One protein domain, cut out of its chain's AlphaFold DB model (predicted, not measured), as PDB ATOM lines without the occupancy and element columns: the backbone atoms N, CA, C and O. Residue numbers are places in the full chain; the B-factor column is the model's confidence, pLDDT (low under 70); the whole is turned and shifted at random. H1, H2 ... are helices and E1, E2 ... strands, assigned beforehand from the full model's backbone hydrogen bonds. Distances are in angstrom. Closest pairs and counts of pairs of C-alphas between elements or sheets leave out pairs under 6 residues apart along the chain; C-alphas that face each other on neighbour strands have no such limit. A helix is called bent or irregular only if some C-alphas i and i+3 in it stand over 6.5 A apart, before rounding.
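What this domain is: This is residues 23 to 170 of the 179 residues of the protein "Cobalamin (Vitamin B12) biosynthesis CbiX protein" of Herpetosiphon aurantiacus (strain ATCC 23779 / DSM 785 / 114-95) (UniProt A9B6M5). A small, twisted sheet of four short strands is covered on one face by H2 and H3, with H4 between these two helices. H1 packs on H4 at the domain's margin, and H5 meets the beginning of H3 and sticks out with residues 165 to 170. The printed part has 148 residues, with named elements in the order H1, H2, E1, E2, H3, E3, E4, H4, H5; the sheet runs E1, E2, E4, E3, all antiparallel. The class is mixed, helices and strands, in two layers, H2, H3 and H4 on one face of the sheet. The whole is compact, with a radius of gyration of the C-alphas of 15.3 A, and spans 44 by 37 by 27 A.

How they stand to each other: Strand E1, residues 79 to 81, and E2, residues 87 to 91, form a hairpin, with N 80 and O 89 at 2.9 A. E2 is also the antiparallel neighbour of E4, residues 118 to 122, with N 88 and O 121 at 2.8 A. E4 forms a hairpin with E3, residues 113 to 115, with N 120 and O 113 at 2.8 A. From edge to edge the strands' lines turn by 92 degrees. H2, residues 58 to 75, lies over E1 and E2 at a height over the sheet of 9.1 A. H3, residues 95 to 107, lies on the same face over E4 and E3, at a height of 7.8 A. E2, H3 and E3 make a split strand-helix-strand unit, two strands running the same way with E4 between them, its crossover right-handed. H4, residues 129 to 150, is the hub: it touches H2 at a shallow tilt of 24 degrees, the same way, closest at the C-alphas of Val 74 and Ala 141, 5.3 A. With residues 139 to 147 alone it touches H3, closest at the C-alphas of Leu 101 and Thr 143, 6.0 A. With residues 138 to 142 alone it touches H1, residues 29 to 34, closest at the C-alphas of Leu 32 and Lys 142, 7.1 A. H5, residues 153 to 170, touches H3 at a steep tilt of 58 degrees, opposite ways, through residues 156 to 163 of H5 and 95 to 97 of H3 alone; the closest C-alphas are those of Gly 96 and Phe 159, 4.8 A. Every O i to N i+4 pair is within hydrogen-bond range in H1, H3 and H5; H2 has 13 of 14 and H4 16 of 18.

Where its parts are: From first to last C-alpha, H2 measures 26.4 A, H3 18.9 A, H4 28.7 A and H5 26.0 A. H1 begins at C-alpha 29, (158.488, -122.437, 363.959), and H5 ends at C-alpha 170, (189.290, -109.057, 342.515). H4 has a kink of 26 degrees near residue 136 and is irregular, but only just: C-alphas 130 and 133 are 6.8 A apart.

The domain as a whole: The C-alphas of Glu 27 and Gly 169 are the two farthest apart, 45.4 A. The printed part has no cut. The link from H1 to H2 is long, 23 residues. The mean pLDDT of the printed part is 84.5, and residues 27 to 45 and 162 to 170 include the 28 residues under 70.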
ATOM      1  N   ALA A  23     164.017-114.865 372.226       87.19
ATOM      2  CA  ALA A  23     164.446-116.256 372.081       87.19
ATOM      3  C   ALA A  23     163.304-117.273 372.264       87.19
ATOM      4  O   ALA A  23     163.293-118.298 371.586       87.19
ATOM      5  N   ASN A  24     162.335-116.984 373.141       86.88
ATOM      6  CA  ASN A  24     161.196-117.869 373.430       86.88
ATOM      7  C   ASN A  24     159.846-117.266 373.006       86.88
ATOM      8  O   ASN A  24     158.783-117.713 373.456       86.88
ATOM      9  N   MET A  25     159.877-116.240 372.148       83.75
ATOM     10  CA  MET A  25     158.689-115.519 371.686       83.75
ATOM     11  C   MET A  25     157.666-116.472 371.054       83.75
ATOM     12  O   MET A  25     156.470-116.350 371.312       83.75
ATOM     13  N   TRP A  26     158.146-117.472 370.313       82.94
ATOM     14  CA  TRP A  26     157.340-118.485 369.630       82.94
ATOM     15  C   TRP A  26     157.645-119.875 370.193       82.94
ATOM     16  O   TRP A  26     158.802-120.175 370.482       82.94
ATOM     17  N   GLU A  27     156.624-120.718 370.369       69.94
ATOM     18  CA  GLU A  27     156.804-122.080 370.905       69.94
ATOM     19  C   GLU A  27     157.355-123.036 369.842       69.94
ATOM     20  O   GLU A  27     158.207-123.877 370.125       69.94
ATOM     21  N   THR A  28     156.912-122.869 368.596       66.38
ATOM     22  CA  THR A  28     157.403-123.613 367.438       66.38
ATOM     23  C   THR A  28     157.593-122.698 366.224       66.38
ATOM     24  O   THR A  28     157.005-121.622 366.114       66.38
ATOM     25  N   PHE A  29     158.388-123.140 365.244       61.91
ATOM     26  CA  PHE A  29     158.488-122.437 363.959       61.91
ATOM     27  C   PHE A  29     157.149-122.415 363.199       61.91
ATOM     28  O   PHE A  29     156.884-121.481 362.444       61.91
ATOM     29  N   CYS A  30     156.282-123.412 363.414       55.50
ATOM     30  CA  CYS A  30     154.921-123.396 362.879       55.50
ATOM     31  C   CYS A  30     154.135-122.201 363.427       55.50
ATOM     32  O   CYS A  30     153.437-121.557 362.651       55.50
ATOM     33  N   ASP A  31     154.320-121.838 364.699       58.69
ATOM     34  CA  ASP A  31     153.706-120.646 365.299       58.69
ATOM     35  C   ASP A  31     154.294-119.361 364.703       58.69
ATOM     36  O   ASP A  31     153.554-118.451 364.356       58.69
ATOM     37  N   LEU A  32     155.603-119.316 364.430       63.69
ATOM     38  CA  LEU A  32     156.224-118.201 363.697       63.69
ATOM     39  C   LEU A  32     155.669-118.052 362.263       63.69
ATOM     40  O   LEU A  32     155.527-116.939 361.749       63.69
ATOM     41  N   ALA A  33     155.358-119.168 361.598       55.31
ATOM     42  CA  ALA A  33     154.749-119.177 360.270       55.31
ATOM     43  C   ALA A  33     153.251-118.807 360.303       55.31
ATOM     44  O   ALA A  33     152.791-118.114 359.393       55.31
ATOM     45  N   LEU A  34     152.520-119.228 361.345       49.59
ATOM     46  CA  LEU A  34     151.077-119.027 361.542       49.59
ATOM     47  C   LEU A  34     150.730-117.641 362.113       49.59
ATOM     48  O   LEU A  34     149.793-117.010 361.644       49.59
ATOM     49  N   GLU A  35     151.480-117.121 363.082       54.06
ATOM     50  CA  GLU A  35     151.146-115.903 363.848       54.06
ATOM     51  C   GLU A  35     151.588-114.590 363.173       54.06
ATOM     52  O   GLU A  35     151.662-113.535 363.814       54.06
ATOM     53  N   GLY A  36     151.896-114.637 361.872       48.25
ATOM     54  CA  GLY A  36     152.305-113.463 361.095       48.25
ATOM     55  C   GLY A  36     153.536-113.661 360.217       48.25
ATOM     56  O   GLY A  36     154.304-112.719 360.017       48.25
ATOM     57  N   GLY A  37     153.719-114.861 359.659       43.44
ATOM     58  CA  GLY A  37     154.593-115.079 358.513       43.44
ATOM     59  C   GLY A  37     154.130-114.216 357.322       43.44
ATOM     60  O   GLY A  37     152.968-114.320 356.941       43.44
ATOM     61  N   PRO A  38     154.970-113.387 356.696       39.38
ATOM     62  CA  PRO A  38     154.463-112.358 355.764       39.38
ATOM     63  C   PRO A  38     153.929-112.792 354.384       39.38
ATOM     64  O   PRO A  38     153.408-111.946 353.662       39.38
ATOM     65  N   ALA A  39     153.818-114.096 354.110       42.56
ATOM     66  CA  ALA A  39     152.812-114.610 353.169       42.56
ATOM     67  C   ALA A  39     151.362-114.224 353.567       42.56
ATOM     68  O   ALA A  39     150.471-114.244 352.724       42.56
ATOM     69  N   HIS A  40     151.137-113.832 354.829       44.25
ATOM     70  CA  HIS A  40     149.857-113.383 355.387       44.25
ATOM     71  C   HIS A  40     149.787-111.878 355.697       44.25
ATOM     72  O   HIS A  40     148.755-111.401 356.174       44.25
ATOM     73  N   ARG A  41     150.852-111.101 355.445       55.31
ATOM     74  CA  ARG A  41     150.794-109.636 355.545       55.31
ATOM     75  C   ARG A  41     150.427-109.071 354.179       55.31
ATOM     76  O   ARG A  41     151.219-109.166 353.247       55.31
ATOM     77  N   GLY A  42     149.244-108.468 354.060       49.94
ATOM     78  CA  GLY A  42     148.897-107.680 352.875       49.94
ATOM     79  C   GLY A  42     149.936-106.579 352.624       49.94
ATOM     80  O   GLY A  42     150.640-106.168 353.549       49.94
ATOM     81  N   ALA A  43     150.024-106.078 351.388       56.62
ATOM     82  CA  ALA A  43     150.972-105.023 350.991       56.62
ATOM     83  C   ALA A  43     150.902-103.750 351.870       56.62
ATOM     84  O   ALA A  43     151.828-102.943 351.877       56.62
ATOM     85  N   GLU A  44     149.819-103.583 352.629       51.09
ATOM     86  CA  GLU A  44     149.579-102.477 353.559       51.09
ATOM     87  C   GLU A  44     150.452-102.518 354.825       51.09
ATOM     88  O   GLU A  44     150.643-101.486 355.459       51.09
ATOM     89  N   ALA A  45     151.035-103.670 355.179       58.72
ATOM     90  CA  ALA A  45     151.932-103.812 356.334       58.72
ATOM     91  C   ALA A  45     153.422-103.661 355.965       58.72
ATOM     92  O   ALA A  45     154.298-104.206 356.639       58.72
ATOM     93  N   ASN A  46     153.699-102.957 354.864       73.88
ATOM     94  CA  ASN A  46     155.048-102.711 354.379       73.88
ATOM     95  C   ASN A  46     155.828-101.817 355.353       73.88
ATOM     96  O   ASN A  46     155.365-100.734 355.706       73.88
ATOM     97  N   ILE A  47     157.033-102.239 355.734       81.81
ATOM     98  CA  ILE A  47     157.982-101.423 356.496       81.81
ATOM     99  C   ILE A  47     159.052-100.925 355.521       81.81
ATOM    100  O   ILE A  47     160.049-101.620 355.286       81.81
ATOM    101  N   PRO A  48     158.856 -99.740 354.913       84.19
ATOM    102  CA  PRO A  48     159.865 -99.135 354.066       84.19
ATOM    103  C   PRO A  48     161.022 -98.590 354.907       84.19
ATOM    104  O   PRO A  48     160.939 -98.440 356.127       84.19
ATOM    105  N   ILE A  49     162.094 -98.209 354.222       85.19
ATOM    106  CA  ILE A  49     163.122 -97.351 354.812       85.19
ATOM    107  C   ILE A  49     162.476 -95.996 355.111       85.19
ATOM    108  O   ILE A  49     161.944 -95.353 354.202       85.19
ATOM    109  N   GLN A  50     162.543 -95.555 356.365       84.50
ATOM    110  CA  GLN A  50     162.178 -94.192 356.740       84.50
ATOM    111  C   GLN A  50     163.417 -93.304 356.637       84.50
ATOM    112  O   GLN A  50     164.462 -93.628 357.194       84.50
ATOM    113  N   ILE A  51     163.310 -92.211 355.883       83.56
ATOM    114  CA  ILE A  51     164.387 -91.224 355.730       83.56
ATOM    115  C   ILE A  51     164.471 -90.310 356.957       83.56
ATOM    116  O   ILE A  51     163.470 -90.108 357.639       83.56
ATOM    117  N   ASN A  52     165.630 -89.674 357.164       90.62
ATOM    118  CA  ASN A  52     165.890 -88.745 358.275       90.62
ATOM    119  C   ASN A  52     165.973 -89.430 359.647       90.62
ATOM    120  O   ASN A  52     165.608 -88.847 360.674       90.62
ATOM    121  N   ALA A  53     166.508 -90.651 359.666       91.94
ATOM    122  CA  ALA A  53     166.911 -91.285 360.907       91.94
ATOM    123  C   ALA A  53     167.927 -90.398 361.642       91.94
ATOM    124  O   ALA A  53     168.908 -89.936 361.055       91.94
ATOM    125  N   ASN A  54     167.698 -90.159 362.933       93.19
ATOM    126  CA  ASN A  54     168.550 -89.302 363.746       93.19
ATOM    127  C   ASN A  54     169.190 -90.097 364.894       93.19
ATOM    128  O   ASN A  54     168.555 -90.256 365.938       93.19
ATOM    129  N   PRO A  55     170.465 -90.513 364.765       92.44
ATOM    130  CA  PRO A  55     171.186 -91.218 365.826       92.44
ATOM    131  C   PRO A  55     171.331 -90.444 367.140       92.44
ATOM    132  O   PRO A  55     171.606 -91.042 368.174       92.44
ATOM    133  N   GLN A  56     171.155 -89.118 367.117       93.75
ATOM    134  CA  GLN A  56     171.190 -88.282 368.320       93.75
ATOM    135  C   GLN A  56     169.838 -88.232 369.043       93.75
ATOM    136  O   GLN A  56     169.762 -87.734 370.166       93.75
ATOM    137  N   HIS A  57     168.760 -88.722 368.424       94.75
ATOM    138  CA  HIS A  57     167.460 -88.787 369.073       94.75
ATOM    139  C   HIS A  57     167.489 -89.848 370.190       94.75
ATOM    140  O   HIS A  57     167.888 -90.983 369.921       94.75
ATOM    141  N   PRO A  58     167.019 -89.553 371.418       91.00
ATOM    142  CA  PRO A  58     167.085 -90.502 372.533       91.00
ATOM    143  C   PRO A  58     166.443 -91.863 372.229       91.00
ATOM    144  O   PRO A  58     167.003 -92.902 372.574       91.00
ATOM    145  N   ASN A  59     165.309 -91.865 371.517       94.94
ATOM    146  CA  ASN A  59     164.629 -93.109 371.147       94.94
ATOM    147  C   ASN A  59     165.394 -93.922 370.091       94.94
ATOM    148  O   ASN A  59     165.258 -95.137 370.046       94.94
ATOM    149  N   TYR A  60     166.236 -93.293 369.260       96.44
ATOM    150  CA  TYR A  60     166.987 -94.025 368.235       96.44
ATOM    151  C   TYR A  60     167.881 -95.091 368.869       96.44
ATOM    152  O   TYR A  60     167.890 -96.238 368.433       96.44
ATOM    153  N   MET A  61     168.594 -94.729 369.938       95.44
ATOM    154  CA  MET A  61     169.485 -95.660 370.629       95.44
ATOM    155  C   MET A  61     168.727 -96.759 371.379       95.44
ATOM    156  O   MET A  61     169.242 -97.868 371.497       95.44
ATOM    157  N   GLN A  62     167.504 -96.483 371.840       96.25
ATOM    158  CA  GLN A  62     166.629 -97.491 372.448       96.25
ATOM    159  C   GLN A  62     166.154 -98.507 371.403       96.25
ATOM    160  O   GLN A  62     166.315 -99.709 371.599       96.25
ATOM    161  N   VAL A  63     165.663 -98.027 370.254       97.62
ATOM    162  CA  VAL A  63     165.285 -98.873 369.110       97.62
ATOM    163  C   VAL A  63     166.482 -99.696 368.626       97.62
ATOM    164  O   VAL A  63     166.353-100.894 368.394       97.62
ATOM    165  N   TYR A  64     167.654 -99.068 368.493       97.69
ATOM    166  CA  TYR A  64     168.897 -99.728 368.096       97.69
ATOM    167  C   TYR A  64     169.262-100.871 369.044       97.69
ATOM    168  O   TYR A  64     169.482-101.993 368.588       97.69
ATOM    169  N   ALA A  65     169.298-100.598 370.352       97.38
ATOM    170  CA  ALA A  65     169.647-101.593 371.356       97.38
ATOM    171  C   ALA A  65     168.687-102.788 371.312       97.38
ATOM    172  O   ALA A  65     169.133-103.936 371.315       97.38
ATOM    173  N   GLU A  66     167.387-102.520 371.189       97.88
ATOM    174  CA  GLU A  66     166.367-103.562 371.157       97.88
ATOM    175  C   GLU A  66     166.418-104.401 369.873       97.88
ATOM    176  O   GLU A  66     166.342-105.628 369.934       97.88
ATOM    177  N   LEU A  67     166.628-103.772 368.710       98.12
ATOM    178  CA  LEU A  67     166.828-104.495 367.453       98.12
ATOM    179  C   LEU A  67     168.082-105.371 367.507       98.12
ATOM    180  O   LEU A  67     168.014-106.543 367.149       98.12
ATOM    181  N   CYS A  68     169.213-104.838 367.979       98.12
ATOM    182  CA  CYS A  68     170.449-105.608 368.126       98.12
ATOM    183  C   CYS A  68     170.265-106.810 369.054       98.12
ATOM    184  O   CYS A  68     170.678-107.917 368.704       98.12
ATOM    185  N   ARG A  69     169.624-106.603 370.208       97.69
ATOM    186  CA  ARG A  69     169.348-107.657 371.184       97.69
ATOM    187  C   ARG A  69     168.436-108.726 370.592       97.69
ATOM    188  O   ARG A  69     168.803-109.897 370.589       97.69
ATOM    189  N   GLY A  70     167.295-108.333 370.031       97.00
ATOM    190  CA  GLY A  70     166.336-109.272 369.461       97.00
ATOM    191  C   GLY A  70     166.886-110.043 368.265       97.00
ATOM    192  O   GLY A  70     166.723-111.257 368.208       97.00
ATOM    193  N   ILE A  71     167.608-109.386 367.349       97.56
ATOM    194  CA  ILE A  71     168.271-110.052 366.216       97.56
ATOM    195  C   ILE A  71     169.286-111.082 366.713       97.56
ATOM    196  O   ILE A  71     169.314-112.206 366.205       97.56
ATOM    197  N   TYR A  72     170.099-110.725 367.707       97.62
ATOM    198  CA  TYR A  72     171.071-111.649 368.276       97.62
ATOM    199  C   TYR A  72     170.389-112.849 368.940       97.62
ATOM    200  O   TYR A  72     170.765-113.986 368.670       97.62
ATOM    201  N   GLU A  73     169.352-112.625 369.744       95.62
ATOM    202  CA  GLU A  73     168.628-113.692 370.442       95.62
ATOM    203  C   GLU A  73     167.949-114.686 369.487       95.62
ATOM    204  O   GLU A  73     167.949-115.883 369.764       95.62
ATOM    205  N   VAL A  74     167.411-114.224 368.350       93.06
ATOM    206  CA  VAL A  74     166.699-115.105 367.401       93.06
ATOM    207  C   VAL A  74     167.593-115.760 366.350       93.06
ATOM    208  O   VAL A  74     167.183-116.741 365.736       93.06
ATOM    209  N   SER A  75     168.783-115.210 366.084       93.31
ATOM    210  CA  SER A  75     169.622-115.656 364.955       93.31
ATOM    211  C   SER A  75     171.089-115.917 365.292       93.31
ATOM    212  O   SER A  75     171.807-116.502 364.482       93.31
ATOM    213  N   GLY A  76     171.568-115.448 366.447       95.88
ATOM    214  CA  GLY A  76     172.985-115.432 366.811       95.88
ATOM    215  C   GLY A  76     173.841-114.444 366.005       95.88
ATOM    216  O   GLY A  76     175.052-114.375 366.217       95.88
ATOM    217  N   LEU A  77     173.253-113.676 365.079       97.06
ATOM    218  CA  LEU A  77     173.972-112.705 364.256       97.06
ATOM    219  C   LEU A  77     174.121-111.371 364.992       97.06
ATOM    220  O   LEU A  77     173.208-110.902 365.666       97.06
ATOM    221  N   SER A  78     175.285-110.738 364.848       97.75
ATOM    222  CA  SER A  78     175.547-109.416 365.429       97.75
ATOM    223  C   SER A  78     175.061-108.308 364.501       97.75
ATOM    224  O   SER A  78     175.249-108.392 363.286       97.75
ATOM    225  N   ALA A  79     174.494-107.248 365.077       98.12
ATOM    226  CA  ALA A  79     174.023-106.083 364.340       98.12
ATOM    227  C   ALA A  79     174.664-104.782 364.851       98.12
ATOM    228  O   ALA A  79     174.943-104.638 366.041       98.12
ATOM    229  N   HIS A  80     174.895-103.828 363.953       97.38
ATOM    230  CA  HIS A  80     175.444-102.504 364.248       97.38
ATOM    231  C   HIS A  80     174.839-101.449 363.316       97.38
ATOM    232  O   HIS A  80     174.206-101.787 362.317       97.38
ATOM    233  N   ILE A  81     174.998-100.167 363.646       96.50
ATOM    234  CA  ILE A  81     174.525 -99.075 362.784       96.50
ATOM    235  C   ILE A  81     175.275 -99.151 361.449       96.50
ATOM    236  O   ILE A  81     176.502 -99.257 361.428       96.50
ATOM    237  N   GLY A  82     174.532 -99.131 360.344       94.25
ATOM    238  CA  GLY A  82     175.091 -99.153 358.999       94.25
ATOM    239  C   GLY A  82     175.762 -97.834 358.614       94.25
ATOM    240  O   GLY A  82     175.771 -96.861 359.362       94.25
ATOM    241  N   GLU A  83     176.304 -97.780 357.396       93.25
ATOM    242  CA  GLU A  83     176.944 -96.563 356.866       93.25
ATOM    243  C   GLU A  83     175.987 -95.359 356.834       93.25
ATOM    244  O   GLU A  83     176.408 -94.222 357.041       93.25
ATOM    245  N   LYS A  84     174.695 -95.614 356.599       94.00
ATOM    246  CA  LYS A  84     173.638 -94.609 356.723       94.00
ATOM    247  C   LYS A  84     172.770 -94.913 357.946       94.00
ATOM    248  O   LYS A  84     172.486 -96.089 358.185       94.00
ATOM    249  N   PRO A  85     172.303 -93.887 358.678       94.88
ATOM    250  CA  PRO A  85     171.578 -94.065 359.933       94.88
ATOM    251  C   PRO A  85     170.200 -94.721 359.776       94.88
ATOM    252  O   PRO A  85     169.639 -95.182 360.761       94.88
ATOM    253  N   GLU A  86     169.647 -94.795 358.567       95.88
ATOM    254  CA  GLU A  86     168.387 -95.491 358.283       95.88
ATOM    255  C   GLU A  86     168.545 -97.019 358.216       95.88
ATOM    256  O   GLU A  86     167.554 -97.749 358.140       95.88
ATOM    257  N   TRP A  87     169.789 -97.508 358.219       97.38
ATOM    258  CA  TRP A  87     170.115 -98.919 358.080       97.38
ATOM    259  C   TRP A  87     170.779 -99.480 359.328       97.38
ATOM    260  O   TRP A  87     171.764 -98.948 359.837       97.38
ATOM    261  N   LEU A  88     170.288-100.636 359.754       97.94
ATOM    262  CA  LEU A  88     170.946-101.523 360.693       97.94
ATOM    263  C   LEU A  88     171.624-102.650 359.908       97.94
ATOM    264  O   LEU A  88     170.968-103.374 359.159       97.94
ATOM    265  N   ALA A  89     172.936-102.789 360.069       98.31
ATOM    266  CA  ALA A  89     173.750-103.794 359.405       98.31
ATOM    267  C   ALA A  89     173.910-105.044 360.279       98.31
ATOM    268  O   ALA A  89     174.488-104.986 361.362       98.31
ATOM    269  N   ILE A  90     173.430-106.180 359.780       98.56
ATOM    270  CA  ILE A  90     173.535-107.510 360.382       98.56
ATOM    271  C   ILE A  90     174.665-108.271 359.684       98.56
ATOM    272  O   ILE A  90     174.637-108.478 358.467       98.56
ATOM    273  N   GLU A  91     175.656-108.710 360.453       98.06
ATOM    274  CA  GLU A  91     176.809-109.449 359.942       98.06
ATOM    275  C   GLU A  91     176.430-110.893 359.610       98.06
ATOM    276  O   GLU A  91     176.086-111.685 360.485       98.06
ATOM    277  N   CYS A  92     176.518-111.249 358.330       96.00
ATOM    278  CA  CYS A  92     176.280-112.602 357.849       96.00
ATOM    279  C   CYS A  92     177.616-113.330 357.601       96.00
ATOM    280  O   CYS A  92     178.519-112.769 356.977       96.00
ATOM    281  N   PRO A  93     177.737-114.617 357.976       92.19
ATOM    282  CA  PRO A  93     178.931-115.430 357.733       92.19
ATOM    283  C   PRO A  93     179.460-115.427 356.293       92.19
ATOM    284  O   PRO A  93     180.670-115.505 356.074       92.19
ATOM    285  N   ILE A  94     178.565-115.371 355.300       90.12
ATOM    286  CA  ILE A  94     178.926-115.341 353.880       90.12
ATOM    287  C   ILE A  94     178.032-114.385 353.088       90.12
ATOM    288  O   ILE A  94     176.855-114.203 353.391       90.12
ATOM    289  N   VAL A  95     178.580-113.845 351.993       90.88
ATOM    290  CA  VAL A  95     177.882-112.914 351.081       90.88
ATOM    291  C   VAL A  95     176.538-113.468 350.609       90.88
ATOM    292  O   VAL A  95     175.538-112.759 350.609       90.88
ATOM    293  N   GLY A  96     176.497-114.747 350.232       88.94
ATOM    294  CA  GLY A  96     175.267-115.338 349.717       88.94
ATOM    295  C   GLY A  96     174.169-115.514 350.762       88.94
ATOM    296  O   GLY A  96     173.002-115.474 350.400       88.94
ATOM    297  N   GLN A  97     174.519-115.622 352.049       92.44
ATOM    298  CA  GLN A  97     173.527-115.588 353.121       92.44
ATOM    299  C   GLN A  97     172.901-114.198 353.199       92.44
ATOM    300  O   GLN A  97     171.683-114.091 353.159       92.44
ATOM    301  N   ALA A  98     173.715-113.138 353.206       95.06
ATOM    302  CA  ALA A  98     173.207-111.765 353.235       95.06
ATOM    303  C   ALA A  98     172.280-111.479 352.038       95.06
ATOM    304  O   ALA A  98     171.188-110.940 352.201       95.06
ATOM    305  N   GLN A  99     172.688-111.901 350.836       93.75
ATOM    306  CA  GLN A  99     171.906-111.739 349.607       93.75
ATOM    307  C   GLN A  99     170.593-112.524 349.630       93.75
ATOM    308  O   GLN A  99     169.549-111.983 349.264       93.75
ATOM    309  N   TRP A 100     170.637-113.788 350.053       93.00
ATOM    310  CA  TRP A 100     169.446-114.628 350.117       93.00
ATOM    311  C   TRP A 100     168.460-114.112 351.167       93.00
ATOM    312  O   TRP A 100     167.278-113.959 350.863       93.00
ATOM    313  N   LEU A 101     168.951-113.761 352.364       94.38
ATOM    314  CA  LEU A 101     168.128-113.188 353.429       94.38
ATOM    315  C   LEU A 101     167.488-111.871 352.986       94.38
ATOM    316  O   LEU A 101     166.295-111.699 353.190       94.38
ATOM    317  N   ALA A 102     168.221-110.974 352.316       94.44
ATOM    318  CA  ALA A 102     167.644-109.727 351.810       94.44
ATOM    319  C   ALA A 102     166.508-109.982 350.804       94.44
ATOM    320  O   ALA A 102     165.466-109.332 350.865       94.44
ATOM    321  N   GLY A 103     166.676-110.945 349.893       89.44
ATOM    322  CA  GLY A 103     165.621-111.336 348.955       89.44
ATOM    323  C   GLY A 103     164.389-111.904 349.661       89.44
ATOM    324  O   GLY A 103     163.269-111.516 349.336       89.44
ATOM    325  N   ALA A 104     164.598-112.778 350.648       89.88
ATOM    326  CA  ALA A 104     163.523-113.366 351.436       89.88
ATOM    327  C   ALA A 104     162.798-112.309 352.287       89.88
ATOM    328  O   ALA A 104     161.581-112.242 352.247       89.88
ATOM    329  N   ILE A 105     163.518-111.420 352.975       91.88
ATOM    330  CA  ILE A 105     162.927-110.359 353.807       91.88
ATOM    331  C   ILE A 105     162.116-109.357 352.967       91.88
ATOM    332  O   ILE A 105     161.042-108.938 353.392       91.88
ATOM    333  N   ASN A 106     162.557-109.024 351.749       90.19
ATOM    334  CA  ASN A 106     161.773-108.157 350.860       90.19
ATOM    335  C   ASN A 106     160.444-108.797 350.425       90.19
ATOM    336  O   ASN A 106     159.442-108.092 350.318       90.19
ATOM    337  N   GLN A 107     160.407-110.121 350.207       84.88
ATOM    338  CA  GLN A 107     159.144-110.843 349.960       84.88
ATOM    339  C   GLN A 107     158.204-110.777 351.162       84.88
ATOM    340  O   GLN A 107     157.012-111.025 351.030       84.88
ATOM    341  N   GLU A 108     158.749-110.413 352.320       81.44
ATOM    342  CA  GLU A 108     158.039-110.363 353.577       81.44
ATOM    343  C   GLU A 108     157.593-108.934 353.962       81.44
ATOM    344  O   GLU A 108     157.234-108.663 355.116       81.44
ATOM    345  N   HIS A 109     157.620-108.029 352.973       86.62
ATOM    346  CA  HIS A 109     157.243-106.613 353.044       86.62
ATOM    347  C   HIS A 109     158.017-105.812 354.105       86.62
ATOM    348  O   HIS A 109     157.497-104.878 354.710       86.62
ATOM    349  N   VAL A 110     159.280-106.162 354.337       90.56
ATOM    350  CA  VAL A 110     160.225-105.331 355.090       90.56
ATOM    351  C   VAL A 110     161.366-104.986 354.148       90.56
ATOM    352  O   VAL A 110     161.921-105.868 353.494       90.56
ATOM    353  N   ALA A 111     161.719-103.705 354.055       94.00
ATOM    354  CA  ALA A 111     162.823-103.293 353.203       94.00
ATOM    355  C   ALA A 111     164.124-103.985 353.639       94.00
ATOM    356  O   ALA A 111     164.500-103.942 354.807       94.00
ATOM    357  N   ALA A 112     164.834-104.605 352.702       95.75
ATOM    358  CA  ALA A 112     166.131-105.198 352.986       95.75
ATOM    359  C   ALA A 112     167.101-105.052 351.818       95.75
ATOM    360  O   ALA A 112     166.725-105.128 350.645       95.75
ATOM    361  N   GLN A 113     168.378-104.870 352.136       96.31
ATOM    362  CA  GLN A 113     169.457-104.802 351.151       96.31
ATOM    363  C   GLN A 113     170.639-105.661 351.589       96.31
ATOM    364  O   GLN A 113     170.799-105.959 352.765       96.31
ATOM    365  N   ALA A 114     171.483-106.064 350.643       95.94
ATOM    366  CA  ALA A 114     172.707-106.797 350.941       95.94
ATOM    367  C   ALA A 114     173.918-106.050 350.384       95.94
ATOM    368  O   ALA A 114     173.987-105.783 349.183       95.94
ATOM    369  N   THR A 115     174.895-105.774 351.247       95.75
ATOM    370  CA  THR A 115     176.169-105.148 350.877       95.75
ATOM    371  C   THR A 115     177.317-106.015 351.376       95.75
ATOM    372  O   THR A 115     177.670-106.025 352.551       95.75
ATOM    373  N   GLY A 116     177.922-106.787 350.470       93.81
ATOM    374  CA  GLY A 116     178.962-107.741 350.849       93.81
ATOM    375  C   GLY A 116     178.419-108.801 351.808       93.81
ATOM    376  O   GLY A 116     177.551-109.576 351.425       93.81
ATOM    377  N   GLN A 117     178.965-108.863 353.022       95.94
ATOM    378  CA  GLN A 117     178.529-109.795 354.074       95.94
ATOM    379  C   GLN A 117     177.476-109.187 355.009       95.94
ATOM    380  O   GLN A 117     177.067-109.842 355.955       95.94
ATOM    381  N   GLN A 118     177.020-107.963 354.747       97.88
ATOM    382  CA  GLN A 118     176.054-107.281 355.596       97.88
ATOM    383  C   GLN A 118     174.657-107.360 354.989       97.88
ATOM    384  O   GLN A 118     174.456-107.005 353.823       97.88
ATOM    385  N   LEU A 119     173.701-107.812 355.793       98.06
ATOM    386  CA  LEU A 119     172.272-107.652 355.553       98.06
ATOM    387  C   LEU A 119     171.837-106.336 356.204       98.06
ATOM    388  O   LEU A 119     172.049-106.138 357.392       98.06
ATOM    389  N   LEU A 120     171.236-105.441 355.434       98.25
ATOM    390  CA  LEU A 120     170.734-104.156 355.902       98.25
ATOM    391  C   LEU A 120     169.219-104.246 356.091       98.25
ATOM    392  O   LEU A 120     168.513-104.605 355.146       98.25
ATOM    393  N   VAL A 121     168.739-103.903 357.284       97.44
ATOM    394  CA  VAL A 121     167.310-103.796 357.643       97.44
ATOM    395  C   VAL A 121     167.015-102.396 358.193       97.44
ATOM    396  O   VAL A 121     167.939-101.742 358.682       97.44
ATOM    397  N   PRO A 122     165.778-101.883 358.091       97.06
ATOM    398  CA  PRO A 122     165.481-100.512 358.468       97.06
ATOM    399  C   PRO A 122     165.550-100.317 359.983       97.06
ATOM    400  O   PRO A 122     165.214-101.207 360.766       97.06
ATOM    401  N   ILE A 123     165.939 -99.111 360.377       96.62
ATOM    402  CA  ILE A 123     165.875 -98.607 361.746       96.62
ATOM    403  C   ILE A 123     165.449 -97.139 361.708       96.62
ATOM    404  O   ILE A 123     165.894 -96.375 360.851       96.62
ATOM    405  N   HIS A 124     164.592 -96.732 362.641       96.62
ATOM    406  CA  HIS A 124     164.194 -95.337 362.794       96.62
ATOM    407  C   HIS A 124     163.814 -95.032 364.243       96.62
ATOM    408  O   HIS A 124     163.313 -95.905 364.951       96.62
ATOM    409  N   GLN A 125     163.995 -93.783 364.682       96.81
ATOM    410  CA  GLN A 125     163.608 -93.348 366.027       96.81
ATOM    411  C   GLN A 125     162.103 -93.420 366.304       96.81
ATOM    412  O   GLN A 125     161.722 -93.308 367.458       96.81
ATOM    413  N   ASP A 126     161.259 -93.593 365.289       95.19
ATOM    414  CA  ASP A 126     159.800 -93.688 365.457       95.19
ATOM    415  C   ASP A 126     159.304 -95.139 365.491       95.19
ATOM    416  O   ASP A 126     158.105 -95.388 365.607       95.19
ATOM    417  N   PHE A 127     160.211 -96.115 365.386       94.19
ATOM    418  CA  PHE A 127     159.843 -97.523 365.444       94.19
ATOM    419  C   PHE A 127     159.310 -97.877 366.827       94.19
ATOM    420  O   PHE A 127     159.931 -97.605 367.856       94.19
ATOM    421  N   SER A 128     158.159 -98.536 366.840       91.94
ATOM    422  CA  SER A 128     157.517 -99.003 368.057       91.94
ATOM    423  C   SER A 128     157.790-100.486 368.284       91.94
ATOM    424  O   SER A 128     157.896-101.286 367.348       91.94
ATOM    425  N   LEU A 129     157.849-100.875 369.559       89.31
ATOM    426  CA  LEU A 129     158.110-102.258 369.955       89.31
ATOM    427  C   LEU A 129     157.092-103.242 369.360       89.31
ATOM    428  O   LEU A 129     157.463-104.290 368.840       89.31
ATOM    429  N   LYS A 130     155.801-102.893 369.416       85.25
ATOM    430  CA  LYS A 130     154.692-103.780 369.027       85.25
ATOM    431  C   LYS A 130     154.462-103.881 367.516       85.25
ATOM    432  O   LYS A 130     153.756-104.798 367.104       85.25
ATOM    433  N   SER A 131     155.034-102.979 366.718       85.62
ATOM    434  CA  SER A 131     154.852-102.944 365.262       85.62
ATOM    435  C   SER A 131     156.181-103.164 364.540       85.62
ATOM    436  O   SER A 131     156.506-104.303 364.185       85.62
ATOM    437  N   GLU A 132     156.975-102.110 364.348       91.94
ATOM    438  CA  GLU A 132     158.117-102.122 363.436       91.94
ATOM    439  C   GLU A 132     159.258-102.989 363.973       91.94
ATOM    440  O   GLU A 132     159.755-103.858 363.257       91.94
ATOM    441  N   ILE A 133     159.619-102.816 365.251       93.31
ATOM    442  CA  ILE A 133     160.714-103.563 365.893       93.31
ATOM    443  C   ILE A 133     160.416-105.059 365.859       93.31
ATOM    444  O   ILE A 133     161.205-105.849 365.332       93.31
ATOM    445  N   LYS A 134     159.231-105.445 366.350       90.12
ATOM    446  CA  LYS A 134     158.776-106.832 366.306       90.12
ATOM    447  C   LYS A 134     158.792-107.382 364.888       90.12
ATOM    448  O   LYS A 134     159.238-108.508 364.682       90.12
ATOM    449  N   SER A 135     158.322-106.617 363.909       89.31
ATOM    450  CA  SER A 135     158.250-107.086 362.527       89.31
ATOM    451  C   SER A 135     159.623-107.340 361.920       89.31
ATOM    452  O   SER A 135     159.784-108.378 361.281       89.31
ATOM    453  N   VAL A 136     160.598-106.455 362.149       93.69
ATOM    454  CA  VAL A 136     161.987-106.641 361.700       93.69
ATOM    455  C   VAL A 136     162.601-107.887 362.346       93.69
ATOM    456  O   VAL A 136     163.132-108.744 361.641       93.69
ATOM    457  N   ILE A 137     162.476-108.050 363.666       93.88
ATOM    458  CA  ILE A 137     163.038-109.215 364.371       93.88
ATOM    459  C   ILE A 137     162.374-110.517 363.903       93.88
ATOM    460  O   ILE A 137     163.064-111.494 363.623       93.88
ATOM    461  N   THR A 138     161.049-110.520 363.732       90.56
ATOM    462  CA  THR A 138     160.280-111.687 363.261       90.56
ATOM    463  C   THR A 138     160.748-112.158 361.880       90.56
ATOM    464  O   THR A 138     160.968-113.352 361.677       90.56
ATOM    465  N   VAL A 139     160.936-111.243 360.917       90.88
ATOM    466  CA  VAL A 139     161.385-111.637 359.566       90.88
ATOM    467  C   VAL A 139     162.833-112.104 359.558       90.88
ATOM    468  O   VAL A 139     163.163-113.042 358.831       90.88
ATOM    469  N   VAL A 140     163.694-111.519 360.396       93.88
ATOM    470  CA  VAL A 140     165.071-111.996 360.565       93.88
ATOM    471  C   VAL A 140     165.072-113.403 361.162       93.88
ATOM    472  O   VAL A 140     165.721-114.284 360.602       93.88
ATOM    473  N   ALA A 141     164.292-113.660 362.216       92.06
ATOM    474  CA  ALA A 141     164.141-114.991 362.809       92.06
ATOM    475  C   ALA A 141     163.690-116.021 361.763       92.06
ATOM    476  O   ALA A 141     164.338-117.047 361.552       92.06
ATOM    477  N   LYS A 142     162.617-115.709 361.025       87.25
ATOM    478  CA  LYS A 142     162.037-116.614 360.028       87.25
ATOM    479  C   LYS A 142     163.022-116.946 358.910       87.25
ATOM    480  O   LYS A 142     163.205-118.110 358.555       87.25
ATOM    481  N   THR A 143     163.661-115.926 358.349       90.62
ATOM    482  CA  THR A 143     164.549-116.101 357.195       90.62
ATOM    483  C   THR A 143     165.875-116.749 357.586       90.62
ATOM    484  O   THR A 143     166.367-117.606 356.852       90.62
ATOM    485  N   THR A 144     166.429-116.440 358.760       90.75
ATOM    486  CA  THR A 144     167.645-117.106 359.266       90.75
ATOM    487  C   THR A 144     167.391-118.566 359.637       90.75
ATOM    488  O   THR A 144     168.219-119.422 359.307       90.75
ATOM    489  N   HIS A 145     166.227-118.890 360.209       88.00
ATOM    490  CA  HIS A 145     165.805-120.273 360.421       88.00
ATOM    491  C   HIS A 145     165.659-121.028 359.093       88.00
ATOM    492  O   HIS A 145     166.223-122.108 358.933       88.00
ATOM    493  N   TYR A 146     164.978-120.444 358.100       85.19
ATOM    494  CA  TYR A 146     164.818-121.084 356.790       85.19
ATOM    495  C   TYR A 146     166.165-121.310 356.094       85.19
ATOM    496  O   TYR A 146     166.425-122.392 355.567       85.19
ATOM    497  N   TRP A 147     167.058-120.314 356.130       86.69
ATOM    498  CA  TRP A 147     168.423-120.464 355.635       86.69
ATOM    499  C   TRP A 147     169.132-121.631 356.325       86.69
ATOM    500  O   TRP A 147     169.761-122.442 355.652       86.69
ATOM    501  N   THR A 148     169.034-121.746 357.647       84.69
ATOM    502  CA  THR A 148     169.765-122.759 358.421       84.69
ATOM    503  C   THR A 148     169.200-124.158 358.198       84.69
ATOM    504  O   THR A 148     169.937-125.031 357.740       84.69
ATOM    505  N   GLU A 149     167.900-124.333 358.412       80.69
ATOM    506  CA  GLU A 149     167.251-125.642 358.531       80.69
ATOM    507  C   GLU A 149     166.666-126.170 357.211       80.69
ATOM    508  O   GLU A 149     166.559-127.376 357.020       80.69
ATOM    509  N   HIS A 150     166.294-125.290 356.271       77.12
ATOM    510  CA  HIS A 150     165.470-125.686 355.116       77.12
ATOM    511  C   HIS A 150     166.153-125.476 353.765       77.12
ATOM    512  O   HIS A 150     165.829-126.161 352.793       77.12
ATOM    513  N   LEU A 151     167.101-124.541 353.666       74.88
ATOM    514  CA  LEU A 151     167.766-124.281 352.397       74.88
ATOM    515  C   LEU A 151     168.732-125.433 352.051       74.88
ATOM    516  O   LEU A 151     169.659-125.698 352.829       74.88
ATOM    517  N   PRO A 152     168.580-126.093 350.883       77.62
ATOM    518  CA  PRO A 152     169.424-127.221 350.512       77.62
ATOM    519  C   PRO A 152     170.908-126.854 350.507       77.62
ATOM    520  O   PRO A 152     171.303-125.772 350.058       77.62
ATOM    521  N   GLN A 153     171.754-127.793 350.932       72.69
ATOM    522  CA  GLN A 153     173.199-127.566 351.001       72.69
ATOM    523  C   GLN A 153     173.805-127.202 349.638       72.69
ATOM    524  O   GLN A 153     174.736-126.405 349.576       72.69
ATOM    525  N   SER A 154     173.247-127.718 348.542       71.75
ATOM    526  CA  SER A 154     173.662-127.379 347.176       71.75
ATOM    527  C   SER A 154     173.469-125.892 346.854       71.75
ATOM    528  O   SER A 154     174.330-125.271 346.229       71.75
ATOM    529  N   VAL A 155     172.381-125.284 347.330       73.06
ATOM    530  CA  VAL A 155     172.105-123.852 347.148       73.06
ATOM    531  C   VAL A 155     173.100-123.025 347.964       73.06
ATOM    532  O   VAL A 155     173.731-122.112 347.430       73.06
ATOM    533  N   LYS A 156     173.343-123.406 349.226       75.06
ATOM    534  CA  LYS A 156     174.369-122.778 350.081       75.06
ATOM    535  C   LYS A 156     175.769-122.866 349.460       75.06
ATOM    536  O   LYS A 156     176.516-121.888 349.462       75.06
ATOM    537  N   GLN A 157     176.119-124.017 348.886       73.81
ATOM    538  CA  GLN A 157     177.392-124.233 348.194       73.81
ATOM    539  C   GLN A 157     177.514-123.384 346.928       73.81
ATOM    540  O   GLN A 157     178.581-122.831 346.673       73.81
ATOM    541  N   SER A 158     176.428-123.218 346.172       72.62
ATOM    542  CA  SER A 158     176.407-122.381 344.966       72.62
ATOM    543  C   SER A 158     176.742-120.926 345.308       72.62
ATOM    544  O   SER A 158     177.606-120.307 344.682       72.62
ATOM    545  N   PHE A 159     176.151-120.420 346.391       78.56
ATOM    546  CA  PHE A 159     176.477-119.113 346.952       78.56
ATOM    547  C   PHE A 159     177.927-119.010 347.456       78.56
ATOM    548  O   PHE A 159     178.601-118.003 347.220       78.56
ATOM    549  N   ALA A 160     178.440-120.049 348.120       72.19
ATOM    550  CA  ALA A 160     179.822-120.079 348.596       72.19
ATOM    551  C   ALA A 160     180.840-120.058 347.438       72.19
ATOM    552  O   ALA A 160     181.820-119.309 347.489       72.19
ATOM    553  N   ILE A 161     180.587-120.817 346.368       70.19
ATOM    554  CA  ILE A 161     181.431-120.856 345.164       70.19
ATOM    555  C   ILE A 161     181.427-119.492 344.465       70.19
ATOM    556  O   ILE A 161     182.489-118.963 344.130       70.19
ATOM    557  N   GLN A 162     180.257-118.865 344.312       66.88
ATOM    558  CA  GLN A 162     180.148-117.523 343.732       66.88
ATOM    559  C   GLN A 162     180.939-116.480 344.546       66.88
ATOM    560  O   GLN A 162     181.639-115.624 343.986       66.88
ATOM    561  N   ALA A 163     180.907-116.579 345.878       68.25
ATOM    562  CA  ALA A 163     181.703-115.728 346.757       68.25
ATOM    563  C   ALA A 163     183.221-115.963 346.596       68.25
ATOM    564  O   ALA A 163     184.001-115.008 346.624       68.25
ATOM    565  N   GLN A 164     183.668-117.205 346.386       69.75
ATOM    566  CA  GLN A 164     185.083-117.516 346.151       69.75
ATOM    567  C   GLN A 164     185.579-117.005 344.789       69.75
ATOM    568  O   GLN A 164     186.640-116.378 344.719       69.75
ATOM    569  N   LEU A 165     184.793-117.193 343.724       68.06
ATOM    570  CA  LEU A 165     185.129-116.730 342.372       68.06
ATOM    571  C   LEU A 165     185.254-115.202 342.303       68.06
ATOM    572  O   LEU A 165     186.214-114.675 341.737       68.06
ATOM    573  N   SER A 166     184.340-114.472 342.949       63.66
ATOM    574  CA  SER A 166     184.406-113.003 343.005       63.66
ATOM    575  C   SER A 166     185.634-112.486 343.773       63.66
ATOM    576  O   SER A 166     186.262-111.507 343.353       63.66
ATOM    577  N   LYS A 167     186.045-113.163 344.857       65.31
ATOM    578  CA  LYS A 167     187.291-112.855 345.587       65.31
ATOM    579  C   LYS A 167     188.534-113.105 344.723       65.31
ATOM    580  O   LYS A 167     189.450-112.278 344.735       65.31
ATOM    581  N   ALA A 168     188.566-114.199 343.960       69.19
ATOM    582  CA  ALA A 168     189.676-114.531 343.064       69.19
ATOM    583  C   ALA A 168     189.822-113.506 341.924       69.19
ATOM    584  O   ALA A 168     190.913-112.974 341.709       69.19
ATOM    585  N   GLY A 169     188.716-113.133 341.272       62.78
ATOM    586  CA  GLY A 169     188.711-112.114 340.216       62.78
ATOM    587  C   GLY A 169     189.192-110.738 340.697       62.78
ATOM    588  O   GLY A 169     189.998-110.091 340.024       62.78
ATOM    589  N   LYS A 170     188.787-110.306 341.904       65.06
ATOM    590  CA  LYS A 170     189.290-109.057 342.515       65.06
ATOM    591  C   LYS A 170     190.801-109.090 342.773       65.06
ATOM    592  O   LYS A 170     191.458-108.071 342.563       65.06
TER     593      LYS A 170